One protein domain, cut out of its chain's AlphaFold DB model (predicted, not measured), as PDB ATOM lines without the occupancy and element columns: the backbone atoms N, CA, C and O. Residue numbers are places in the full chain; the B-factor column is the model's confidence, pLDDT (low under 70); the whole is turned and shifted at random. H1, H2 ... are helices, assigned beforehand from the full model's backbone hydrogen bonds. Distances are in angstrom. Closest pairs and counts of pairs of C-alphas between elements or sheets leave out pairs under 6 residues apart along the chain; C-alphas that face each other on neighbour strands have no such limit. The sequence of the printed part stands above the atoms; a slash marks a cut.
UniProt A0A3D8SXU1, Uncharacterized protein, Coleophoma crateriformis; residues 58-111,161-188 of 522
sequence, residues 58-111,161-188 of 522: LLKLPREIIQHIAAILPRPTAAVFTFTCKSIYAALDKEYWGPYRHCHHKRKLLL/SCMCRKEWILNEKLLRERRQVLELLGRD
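What this domain is: This is residues 58 to 111 and 161 to 188 of the 522 residues of an uncharacterized protein of Coleophoma crateriformis (UniProt A0A3D8SXU1). A long helix, H5, crosses one side of a cluster of H1, H2 and H3, touching H2; H4 sits apart. The printed part has 82 residues with five named helices; the class is all helix. The whole, 41 by 26 by 21 A, is only just compact, close to loose: radius of gyration of the C-alphas 13.8 A.

Where its parts are: H5, residues 163 to 188, 37.0 A long, ends at C-alpha 188 (1.779, 87.810, 32.830). H1, residues 63 to 72, begins at C-alpha 63 (7.909, 91.515, 52.630). H2 is 75 to 84, H3 86 to 100, H4 104 to 111.

How they stand to each other: H5 touches H2 with residues 170 to 178 alone, at a steep tilt of 64 degrees; closest C-alphas: Leu 174 and Thr 77, 5.9 A. H1, H2 and H3 form an up-and-down bundle, each running against the one before. O i to N i+4 pairs are within hydrogen-bond range throughout H1, H4 and H5, 4 of 6 in H2, 6 of 11 in H3.

The domain as a whole: Across the cut, C-alphas 111 and 161 are 22.3 A apart; pLDDT is under 70 in residues 101 to 111 and 161 to 170.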
ATOM      1  N   LEU A  58       4.548  83.762  45.326       75.00
ATOM      2  CA  LEU A  58       4.462  84.965  46.155       75.00
ATOM      3  C   LEU A  58       5.263  84.855  47.463       75.00
ATOM      4  O   LEU A  58       5.589  85.870  48.061       75.00
ATOM      5  N   LEU A  59       5.622  83.641  47.898       74.94
ATOM      6  CA  LEU A  59       6.499  83.414  49.055       74.94
ATOM      7  C   LEU A  59       7.955  83.810  48.791       74.94
ATOM      8  O   LEU A  59       8.728  83.893  49.740       74.94
ATOM      9  N   LYS A  60       8.338  84.016  47.526       82.88
ATOM     10  CA  LYS A  60       9.669  84.509  47.152       82.88
ATOM     11  C   LYS A  60       9.747  86.033  47.111       82.88
ATOM     12  O   LYS A  60      10.838  86.565  46.941       82.88
ATOM     13  N   LEU A  61       8.612  86.726  47.217       85.19
ATOM     14  CA  LEU A  61       8.602  88.180  47.215       85.19
ATOM     15  C   LEU A  61       9.090  88.699  48.575       85.19
ATOM     16  O   LEU A  61       8.650  88.182  49.608       85.19
ATOM     17  N   PRO A  62       9.962  89.722  48.593       91.06
ATOM     18  CA  PRO A  62      10.290  90.445  49.813       91.06
ATOM     19  C   PRO A  62       9.023  90.974  50.492       91.06
ATOM     20  O   PRO A  62       8.028  91.296  49.830       91.06
ATOM     21  N   ARG A  63       9.053  91.067  51.824       89.12
ATOM     22  CA  ARG A  63       7.909  91.515  52.630       89.12
ATOM     23  C   ARG A  63       7.423  92.896  52.188       89.12
ATOM     24  O   ARG A  63       6.221  93.141  52.169       89.12
ATOM     25  N   GLU A  64       8.352  93.752  51.797       91.69
ATOM     26  CA  GLU A  64       8.141  95.124  51.354       91.69
ATOM     27  C   GLU A  64       7.298  95.150  50.076       91.69
ATOM     28  O   GLU A  64       6.361  95.932  49.969       91.69
ATOM     29  N   ILE A  65       7.557  94.229  49.141       89.56
ATOM     30  CA  ILE A  65       6.768  94.095  47.910       89.56
ATOM     31  C   ILE A  65       5.353  93.611  48.235       89.56
ATOM     32  O   ILE A  65       4.385  94.133  47.693       89.56
ATOM     33  N   ILE A  66       5.208  92.657  49.160       90.25
ATOM     34  CA  ILE A  66       3.892  92.172  49.614       90.25
ATOM     35  C   ILE A  66       3.092  93.307  50.271       90.25
ATOM     36  O   ILE A  66       1.896  93.442  50.014       90.25
ATOM     37  N   GLN A  67       3.741  94.133  51.093       90.44
ATOM     38  CA  GLN A  67       3.134  95.311  51.718       90.44
ATOM     39  C   GLN A  67       2.777  96.384  50.692       90.44
ATOM     40  O   GLN A  67       1.693  96.950  50.775       90.44
ATOM     41  N   HIS A  68       3.632  96.619  49.698       88.50
ATOM     42  CA  HIS A  68       3.357  97.572  48.629       88.50
ATOM     43  C   HIS A  68       2.155  97.131  47.786       88.50
ATOM     44  O   HIS A  68       1.256  97.930  47.541       88.50
ATOM     45  N   ILE A  69       2.075  95.838  47.444       87.62
ATOM     46  CA  ILE A  69       0.898  95.241  46.798       87.62
ATOM     47  C   ILE A  69      -0.345  95.425  47.678       87.62
ATOM     48  O   ILE A  69      -1.399  95.796  47.177       87.62
ATOM     49  N   ALA A  70      -0.250  95.197  48.988       91.00
ATOM     50  CA  ALA A  70      -1.385  95.382  49.890       91.00
ATOM     51  C   ALA A  70      -1.836  96.849  49.998       91.00
ATOM     52  O   ALA A  70      -3.035  97.104  50.063       91.00
ATOM     53  N   ALA A  71      -0.899  97.797  49.971       89.75
ATOM     54  CA  ALA A  71      -1.173  99.225  50.106       89.75
ATOM     55  C   ALA A  71      -1.889  99.822  48.885       89.75
ATOM     56  O   ALA A  71      -2.699 100.734  49.038       89.75
ATOM     57  N   ILE A  72      -1.622  99.302  47.681       87.56
ATOM     58  CA  ILE A  72      -2.307  99.731  46.447       87.56
ATOM     59  C   ILE A  72      -3.685  99.075  46.270       87.56
ATOM     60  O   ILE A  72      -4.476  99.509  45.433       87.56
ATOM     61  N   LEU A  73      -3.984  98.023  47.035       77.38
ATOM     62  CA  LEU A  73      -5.271  97.339  46.996       77.38
ATOM     63  C   LEU A  73      -6.295  98.055  47.894       77.38
ATOM     64  O   LEU A  73      -5.952  98.524  48.981       77.38
ATOM     65  N   PRO A  74      -7.590  98.080  47.520       84.50
ATOM     66  CA  PRO A  74      -8.634  98.504  48.444       84.50
ATOM     67  C   PRO A  74      -8.562  97.694  49.749       84.50
ATOM     68  O   PRO A  74      -8.308  96.489  49.729       84.50
ATOM     69  N   ARG A  75      -8.822  98.334  50.899       77.38
ATOM     70  CA  ARG A  75      -8.683  97.699  52.230       77.38
ATOM     71  C   ARG A  75      -9.335  96.311  52.354       77.38
ATOM     72  O   ARG A  75      -8.679  95.413  52.881       77.38
ATOM     73  N   PRO A  76     -10.572  96.084  51.872       76.56
ATOM     74  CA  PRO A  76     -11.179  94.754  51.899       76.56
ATOM     75  C   PRO A  76     -10.380  93.724  51.082       76.56
ATOM     76  O   PRO A  76     -10.226  92.577  51.499       76.56
ATOM     77  N   THR A  77      -9.853  94.125  49.927       79.50
ATOM     78  CA  THR A  77      -9.081  93.286  49.000       79.50
ATOM     79  C   THR A  77      -7.726  92.934  49.584       79.50
ATOM     80  O   THR A  77      -7.321  91.776  49.532       79.50
ATOM     81  N   ALA A  78      -7.065  93.901  50.219       83.75
ATOM     82  CA  ALA A  78      -5.839  93.685  50.976       83.75
ATOM     83  C   ALA A  78      -6.070  92.741  52.172       83.75
ATOM     84  O   ALA A  78      -5.254  91.856  52.433       83.75
ATOM     85  N   ALA A  79      -7.226  92.842  52.842       82.06
ATOM     86  CA  ALA A  79      -7.619  91.908  53.896       82.06
ATOM     87  C   ALA A  79      -7.791  90.478  53.354       82.06
ATOM     88  O   ALA A  79      -7.300  89.531  53.962       82.06
ATOM     89  N   VAL A  80      -8.409  90.298  52.182       81.19
ATOM     90  CA  VAL A  80      -8.513  88.975  51.535       81.19
ATOM     91  C   VAL A  80      -7.161  88.467  51.037       81.19
ATOM     92  O   VAL A  80      -6.873  87.273  51.139       81.19
ATOM     93  N   PHE A  81      -6.316  89.363  50.531       85.50
ATOM     94  CA  PHE A  81      -4.965  89.049  50.080       85.50
ATOM     95  C   PHE A  81      -4.140  88.398  51.200       85.50
ATOM     96  O   PHE A  81      -3.392  87.458  50.923       85.50
ATOM     97  N   THR A  82      -4.383  88.773  52.466       88.00
ATOM     98  CA  THR A  82      -3.770  88.119  53.638       88.00
ATOM     99  C   THR A  82      -3.997  86.605  53.689       88.00
ATOM    100  O   THR A  82      -3.123  85.882  54.154       88.00
ATOM    101  N   PHE A  83      -5.098  86.080  53.143       80.38
ATOM    102  CA  PHE A  83      -5.410  84.644  53.180       80.38
ATOM    103  C   PHE A  83      -4.804  83.829  52.042       80.38
ATOM    104  O   PHE A  83      -4.955  82.609  52.015       80.38
ATOM    105  N   THR A  84      -4.133  84.467  51.085       78.56
ATOM    106  CA  THR A  84      -3.594  83.758  49.915       78.56
ATOM    107  C   THR A  84      -2.463  82.793  50.281       78.56
ATOM    108  O   THR A  84      -2.321  81.754  49.636       78.56
ATOM    109  N   CYS A  85      -1.681  83.087  51.327       84.19
ATOM    110  CA  CYS A  85      -0.743  82.142  51.936       84.19
ATOM    111  C   CYS A  85      -0.320  82.574  53.352       84.19
ATOM    112  O   CYS A  85      -0.494  83.723  53.755       84.19
ATOM    113  N   LYS A  86       0.311  81.657  54.097       78.94
ATOM    114  CA  LYS A  86       0.745  81.890  55.485       78.94
ATOM    115  C   LYS A  86       1.719  83.066  55.640       78.94
ATOM    116  O   LYS A  86       1.619  83.794  56.622       78.94
ATOM    117  N   SER A  87       2.650  83.264  54.704       81.44
ATOM    118  CA  SER A  87       3.617  84.368  54.815       81.44
ATOM    119  C   SER A  87       2.993  85.723  54.508       81.44
ATOM    120  O   SER A  87       3.316  86.689  55.189       81.44
ATOM    121  N   ILE A  88       2.067  85.798  53.546       87.31
ATOM    122  CA  ILE A  88       1.320  87.033  53.271       87.31
ATOM    123  C   ILE A  88       0.413  87.362  54.463       87.31
ATOM    124  O   ILE A  88       0.371  88.513  54.889       87.31
ATOM    125  N   TYR A  89      -0.219  86.353  55.074       86.12
ATOM    126  CA  TYR A  89      -0.946  86.531  56.331       86.12
ATOM    127  C   TYR A  89      -0.034  87.131  57.403       86.12
ATOM    128  O   TYR A  89      -0.317  88.204  57.919       86.12
ATOM    129  N   ALA A  90       1.110  86.505  57.686       86.25
ATOM    130  CA  ALA A  90       2.051  87.002  58.690       86.25
ATOM    131  C   ALA A  90       2.557  88.429  58.397       86.25
ATOM    132  O   ALA A  90       2.774  89.204  59.329       86.25
ATOM    133  N   ALA A  91       2.726  88.785  57.120       88.25
ATOM    134  CA  ALA A  91       3.184  90.106  56.705       88.25
ATOM    135  C   ALA A  91       2.128  91.210  56.897       88.25
ATOM    136  O   ALA A  91       2.509  92.344  57.192       88.25
ATOM    137  N   LEU A  92       0.839  90.886  56.738       91.06
ATOM    138  CA  LEU A  92      -0.252  91.864  56.590       91.06
ATOM    139  C   LEU A  92      -1.334  91.804  57.688       91.06
ATOM    140  O   LEU A  92      -2.159  92.713  57.785       91.06
ATOM    141  N   ASP A  93      -1.352  90.751  58.508       83.00
ATOM    142  CA  ASP A  93      -2.439  90.413  59.441       83.00
ATOM    143  C   ASP A  93      -2.860  91.581  60.347       83.00
ATOM    144  O   ASP A  93      -4.035  91.938  60.406       83.00
ATOM    145  N   LYS A  94      -1.908  92.230  61.022       83.88
ATOM    146  CA  LYS A  94      -2.230  93.294  61.988       83.88
ATOM    147  C   LYS A  94      -2.887  94.515  61.346       83.88
ATOM    148  O   LYS A  94      -3.755  95.125  61.961       83.88
ATOM    149  N   GLU A  95      -2.471  94.860  60.135       88.12
ATOM    150  CA  GLU A  95      -2.833  96.120  59.488       88.12
ATOM    151  C   GLU A  95      -4.134  96.005  58.693       88.12
ATOM    152  O   GLU A  95      -5.007  96.867  58.787       88.12
ATOM    153  N   TYR A  96      -4.302  94.900  57.965       86.12
ATOM    154  CA  TYR A  96      -5.434  94.730  57.056       86.12
ATOM    155  C   TYR A  96      -6.508  93.792  57.613       86.12
ATOM    156  O   TYR A  96      -7.692  94.021  57.376       86.12
ATOM    157  N   TRP A  97      -6.138  92.764  58.387       82.12
ATOM    158  CA  TRP A  97      -7.100  91.813  58.963       82.12
ATOM    159  C   TRP A  97      -7.529  92.161  60.397       82.12
ATOM    160  O   TRP A  97      -8.677  91.917  60.772       82.12
ATOM    161  N   GLY A  98      -6.649  92.783  61.185       82.38
ATOM    162  CA  GLY A  98      -6.899  93.215  62.568       82.38
ATOM    163  C   GLY A  98      -8.268  93.877  62.802       82.38
ATOM    164  O   GLY A  98      -9.002  93.415  63.680       82.38
ATOM    165  N   PRO A  99      -8.685  94.861  61.981       80.25
ATOM    166  CA  PRO A  99      -9.986  95.526  62.116       80.25
ATOM    167  C   PRO A  99     -11.206  94.593  62.011       80.25
ATOM    168  O   PRO A  99     -12.278  94.904  62.529       80.25
ATOM    169  N   TYR A 100     -11.066  93.425  61.379       71.44
ATOM    170  CA  TYR A 100     -12.152  92.459  61.191       71.44
ATOM    171  C   TYR A 100     -12.273  91.440  62.339       71.44
ATOM    172  O   TYR A 100     -13.299  90.758  62.433       71.44
ATOM    173  N   ARG A 101     -11.284  91.354  63.245       68.38
ATOM    174  CA  ARG A 101     -11.242  90.364  64.343       68.38
ATOM    175  C   ARG A 101     -12.288  90.581  65.439       68.38
ATOM    176  O   ARG A 101     -12.653  89.626  66.118       68.38
ATOM    177  N   HIS A 102     -12.784  91.805  65.615       58.66
ATOM    178  CA  HIS A 102     -13.602  92.179  66.777       58.66
ATOM    179  C   HIS A 102     -15.118  92.008  66.595       58.66
ATOM    180  O   HIS A 102     -15.891  92.319  67.497       58.66
ATOM    181  N   CYS A 103     -15.587  91.471  65.466       53.38
ATOM    182  CA  CYS A 103     -17.021  91.286  65.253       53.38
ATOM    183  C   CYS A 103     -17.499  89.917  65.782       53.38
ATOM    184  O   CYS A 103     -17.346  88.882  65.130       53.38
ATOM    185  N   HIS A 104     -18.105  89.897  66.972       45.09
ATOM    186  CA  HIS A 104     -18.532  88.667  67.661       45.09
ATOM    187  C   HIS A 104     -19.605  87.848  66.904       45.09
ATOM    188  O   HIS A 104     -19.598  86.617  66.977       45.09
ATOM    189  N   HIS A 105     -20.471  88.498  66.113       51.91
ATOM    190  CA  HIS A 105     -21.435  87.818  65.232       51.91
ATOM    191  C   HIS A 105     -20.748  87.053  64.080       51.91
ATOM    192  O   HIS A 105     -21.191  85.958  63.727       51.91
ATOM    193  N   LYS A 106     -19.605  87.546  63.576       49.84
ATOM    194  CA  LYS A 106     -18.783  86.857  62.561       49.84
ATOM    195  C   LYS A 106     -18.138  85.582  63.101       49.84
ATOM    196  O   LYS A 106     -18.031  84.595  62.381       49.84
ATOM    197  N   ARG A 107     -17.764  85.560  64.387       43.12
ATOM    198  CA  ARG A 107     -17.162  84.384  65.041       43.12
ATOM    199  C   ARG A 107     -18.162  83.227  65.154       43.12
ATOM    200  O   ARG A 107     -17.780  82.085  64.932       43.12
ATOM    201  N   LYS A 108     -19.439  83.517  65.439       42.59
ATOM    202  CA  LYS A 108     -20.512  82.512  65.593       42.59
ATOM    203  C   LYS A 108     -21.044  81.994  64.248       42.59
ATOM    204  O   LYS A 108     -21.326  80.806  64.149       42.59
ATOM    205  N   LEU A 109     -21.116  82.839  63.214       47.97
ATOM    206  CA  LEU A 109     -21.454  82.417  61.843       47.97
ATOM    207  C   LEU A 109     -20.348  81.566  61.212       47.97
ATOM    208  O   LEU A 109     -20.657  80.562  60.583       47.97
ATOM    209  N   LEU A 110     -19.073  81.891  61.451       44.69
ATOM    210  CA  LEU A 110     -17.963  81.024  61.053       44.69
ATOM    211  C   LEU A 110     -17.970  79.712  61.864       44.69
ATOM    212  O   LEU A 110     -17.940  78.649  61.267       44.69
ATOM    213  N   LEU A 111     -18.119  79.747  63.195       41.31
ATOM    214  CA  LEU A 111     -18.082  78.537  64.040       41.31
ATOM    215  C   LEU A 111     -19.298  77.603  63.883       41.31
ATOM    216  O   LEU A 111     -19.117  76.389  63.879       41.31
ATOM    217  N   SER A 161     -31.492  95.792  56.828       51.75
ATOM    218  CA  SER A 161     -30.539  95.969  57.921       51.75
ATOM    219  C   SER A 161     -29.625  94.758  58.180       51.75
ATOM    220  O   SER A 161     -28.674  94.875  58.958       51.75
ATOM    221  N   CYS A 162     -29.859  93.602  57.546       48.06
ATOM    222  CA  CYS A 162     -29.085  92.384  57.781       48.06
ATOM    223  C   CYS A 162     -27.683  92.519  57.153       48.06
ATOM    224  O   CYS A 162     -27.501  92.511  55.933       48.06
ATOM    225  N   MET A 163     -26.659  92.630  58.008       52.62
ATOM    226  CA  MET A 163     -25.240  92.748  57.630       52.62
ATOM    227  C   MET A 163     -24.753  91.644  56.671       52.62
ATOM    228  O   MET A 163     -23.789  91.870  55.939       52.62
ATOM    229  N   CYS A 164     -25.424  90.487  56.613       50.19
ATOM    230  CA  CYS A 164     -25.061  89.400  55.702       50.19
ATOM    231  C   CYS A 164     -25.258  89.767  54.218       50.19
ATOM    232  O   CYS A 164     -24.486  89.300  53.384       50.19
ATOM    233  N   ARG A 165     -26.211  90.653  53.875       50.69
ATOM    234  CA  ARG A 165     -26.400  91.142  52.495       50.69
ATOM    235  C   ARG A 165     -25.247  92.055  52.081       50.69
ATOM    236  O   ARG A 165     -24.704  91.906  50.991       50.69
ATOM    237  N   LYS A 166     -24.811  92.944  52.982       57.22
ATOM    238  CA  LYS A 166     -23.624  93.793  52.774       57.22
ATOM    239  C   LYS A 166     -22.344  92.955  52.669       57.22
ATOM    240  O   LYS A 166     -21.503  93.257  51.831       57.22
ATOM    241  N   GLU A 167     -22.210  91.887  53.455       56.53
ATOM    242  CA  GLU A 167     -21.083  90.947  53.365       56.53
ATOM    243  C   GLU A 167     -21.103  90.089  52.101       56.53
ATOM    244  O   GLU A 167     -20.043  89.847  51.533       56.53
ATOM    245  N   TRP A 168     -22.272  89.659  51.620       62.94
ATOM    246  CA  TRP A 168     -22.383  88.950  50.346       62.94
ATOM    247  C   TRP A 168     -21.985  89.852  49.175       62.94
ATOM    248  O   TRP A 168     -21.148  89.452  48.371       62.94
ATOM    249  N   ILE A 169     -22.474  91.098  49.143       67.94
ATOM    250  CA  ILE A 169     -22.063  92.103  48.147       67.94
ATOM    251  C   ILE A 169     -20.551  92.364  48.237       67.94
ATOM    252  O   ILE A 169     -19.867  92.424  47.214       67.94
ATOM    253  N   LEU A 170     -20.004  92.481  49.453       65.00
ATOM    254  CA  LEU A 170     -18.569  92.678  49.658       65.00
ATOM    255  C   LEU A 170     -17.763  91.462  49.176       65.00
ATOM    256  O   LEU A 170     -16.767  91.639  48.484       65.00
ATOM    257  N   ASN A 171     -18.208  90.240  49.474       73.38
ATOM    258  CA  ASN A 171     -17.584  89.002  49.007       73.38
ATOM    259  C   ASN A 171     -17.668  88.864  47.487       73.38
ATOM    260  O   ASN A 171     -16.699  88.447  46.861       73.38
ATOM    261  N   GLU A 172     -18.784  89.240  46.870       77.00
ATOM    262  CA  GLU A 172     -18.928  89.204  45.419       77.00
ATOM    263  C   GLU A 172     -17.978  90.202  44.747       77.00
ATOM    264  O   GLU A 172     -17.271  89.841  43.802       77.00
ATOM    265  N   LYS A 173     -17.890  91.430  45.280       82.00
ATOM    266  CA  LYS A 173     -16.924  92.442  44.832       82.00
ATOM    267  C   LYS A 173     -15.486  91.947  44.997       82.00
ATOM    268  O   LYS A 173     -14.717  92.001  44.042       82.00
ATOM    269  N   LEU A 174     -15.150  91.374  46.150       79.94
ATOM    270  CA  LEU A 174     -13.831  90.796  46.424       79.94
ATOM    271  C   LEU A 174     -13.495  89.629  45.493       79.94
ATOM    272  O   LEU A 174     -12.362  89.508  45.035       79.94
ATOM    273  N   LEU A 175     -14.469  88.779  45.171       80.31
ATOM    274  CA  LEU A 175     -14.298  87.702  44.199       80.31
ATOM    275  C   LEU A 175     -14.111  88.251  42.782       80.31
ATOM    276  O   LEU A 175     -13.310  87.693  42.031       80.31
ATOM    277  N   ARG A 176     -14.801  89.336  42.402       83.75
ATOM    278  CA  ARG A 176     -14.580  90.035  41.121       83.75
ATOM    279  C   ARG A 176     -13.169  90.624  41.048       83.75
ATOM    280  O   ARG A 176     -12.468  90.343  40.080       83.75
ATOM    281  N   GLU A 177     -12.726  91.341  42.074       87.31
ATOM    282  CA  GLU A 177     -11.374  91.916  42.142       87.31
ATOM    283  C   GLU A 177     -10.299  90.822  42.143       87.31
ATOM    284  O   GLU A 177      -9.359  90.866  41.354       87.31
ATOM    285  N   ARG A 178     -10.467  89.764  42.946       85.06
ATOM    286  CA  ARG A 178      -9.569  88.600  42.933       85.06
ATOM    287  C   ARG A 178      -9.514  87.953  41.552       85.06
ATOM    288  O   ARG A 178      -8.435  87.575  41.108       85.06
ATOM    289  N   ARG A 179     -10.648  87.817  40.859       85.62
ATOM    290  CA  ARG A 179     -10.691  87.311  39.480       85.62
ATOM    291  C   ARG A 179      -9.870  88.189  38.538       85.62
ATOM    292  O   ARG A 179      -9.057  87.631  37.808       85.62
ATOM    293  N   GLN A 180     -10.030  89.509  38.602       89.31
ATOM    294  CA  GLN A 180      -9.258  90.459  37.792       89.31
ATOM    295  C   GLN A 180      -7.755  90.348  38.073       89.31
ATOM    296  O   GLN A 180      -6.969  90.193  37.145       89.31
ATOM    297  N   VAL A 181      -7.347  90.315  39.345       88.69
ATOM    298  CA  VAL A 181      -5.930  90.151  39.720       88.69
ATOM    299  C   VAL A 181      -5.367  88.831  39.194       88.69
ATOM    300  O   VAL A 181      -4.296  88.808  38.596       88.69
ATOM    301  N   LEU A 182      -6.086  87.719  39.370       87.69
ATOM    302  CA  LEU A 182      -5.646  86.414  38.866       87.69
ATOM    303  C   LEU A 182      -5.625  86.346  37.337       87.69
ATOM    304  O   LEU A 182      -4.888  85.540  36.786       87.69
ATOM    305  N   GLU A 183      -6.441  87.141  36.654       89.12
ATOM    306  CA  GLU A 183      -6.449  87.246  35.194       89.12
ATOM    307  C   GLU A 183      -5.218  87.982  34.686       89.12
ATOM    308  O   GLU A 183      -4.530  87.464  33.813       89.12
ATOM    309  N   LEU A 184      -4.886  89.116  35.308       89.62
ATOM    310  CA  LEU A 184      -3.657  89.855  35.026       89.62
ATOM    311  C   LEU A 184      -2.424  88.988  35.308       89.62
ATOM    312  O   LEU A 184      -1.605  88.773  34.422       89.62
ATOM    313  N   LEU A 185      -2.351  88.368  36.491       89.25
ATOM    314  CA  LEU A 185      -1.267  87.434  36.820       89.25
ATOM    315  C   LEU A 185      -1.244  86.221  35.883       89.25
ATOM    316  O   LEU A 185      -0.181  85.723  35.523       89.25
ATOM    317  N   GLY A 186      -2.417  85.725  35.499       90.12
ATOM    318  CA  GLY A 186      -2.564  84.619  34.567       90.12
ATOM    319  C   GLY A 186      -2.055  84.979  33.179       90.12
ATOM    320  O   GLY A 186      -1.478  84.117  32.537       90.12
ATOM    321  N   ARG A 187      -2.212  86.223  32.725       89.69
ATOM    322  CA  ARG A 187      -1.630  86.729  31.477       89.69
ATOM    323  C   ARG A 187      -0.109  86.832  31.583       89.69
ATOM    324  O   ARG A 187       0.589  86.331  30.705       89.69
ATOM    325  N   ASP A 188       0.378  87.405  32.679       89.06
ATOM    326  CA  ASP A 188       1.779  87.810  32.830       89.06
ATOM    327  C   ASP A 188       2.715  86.656  33.260       89.06
ATOM    328  O   ASP A 188       3.926  86.747  33.084       89.06
TER     329      ASP A 188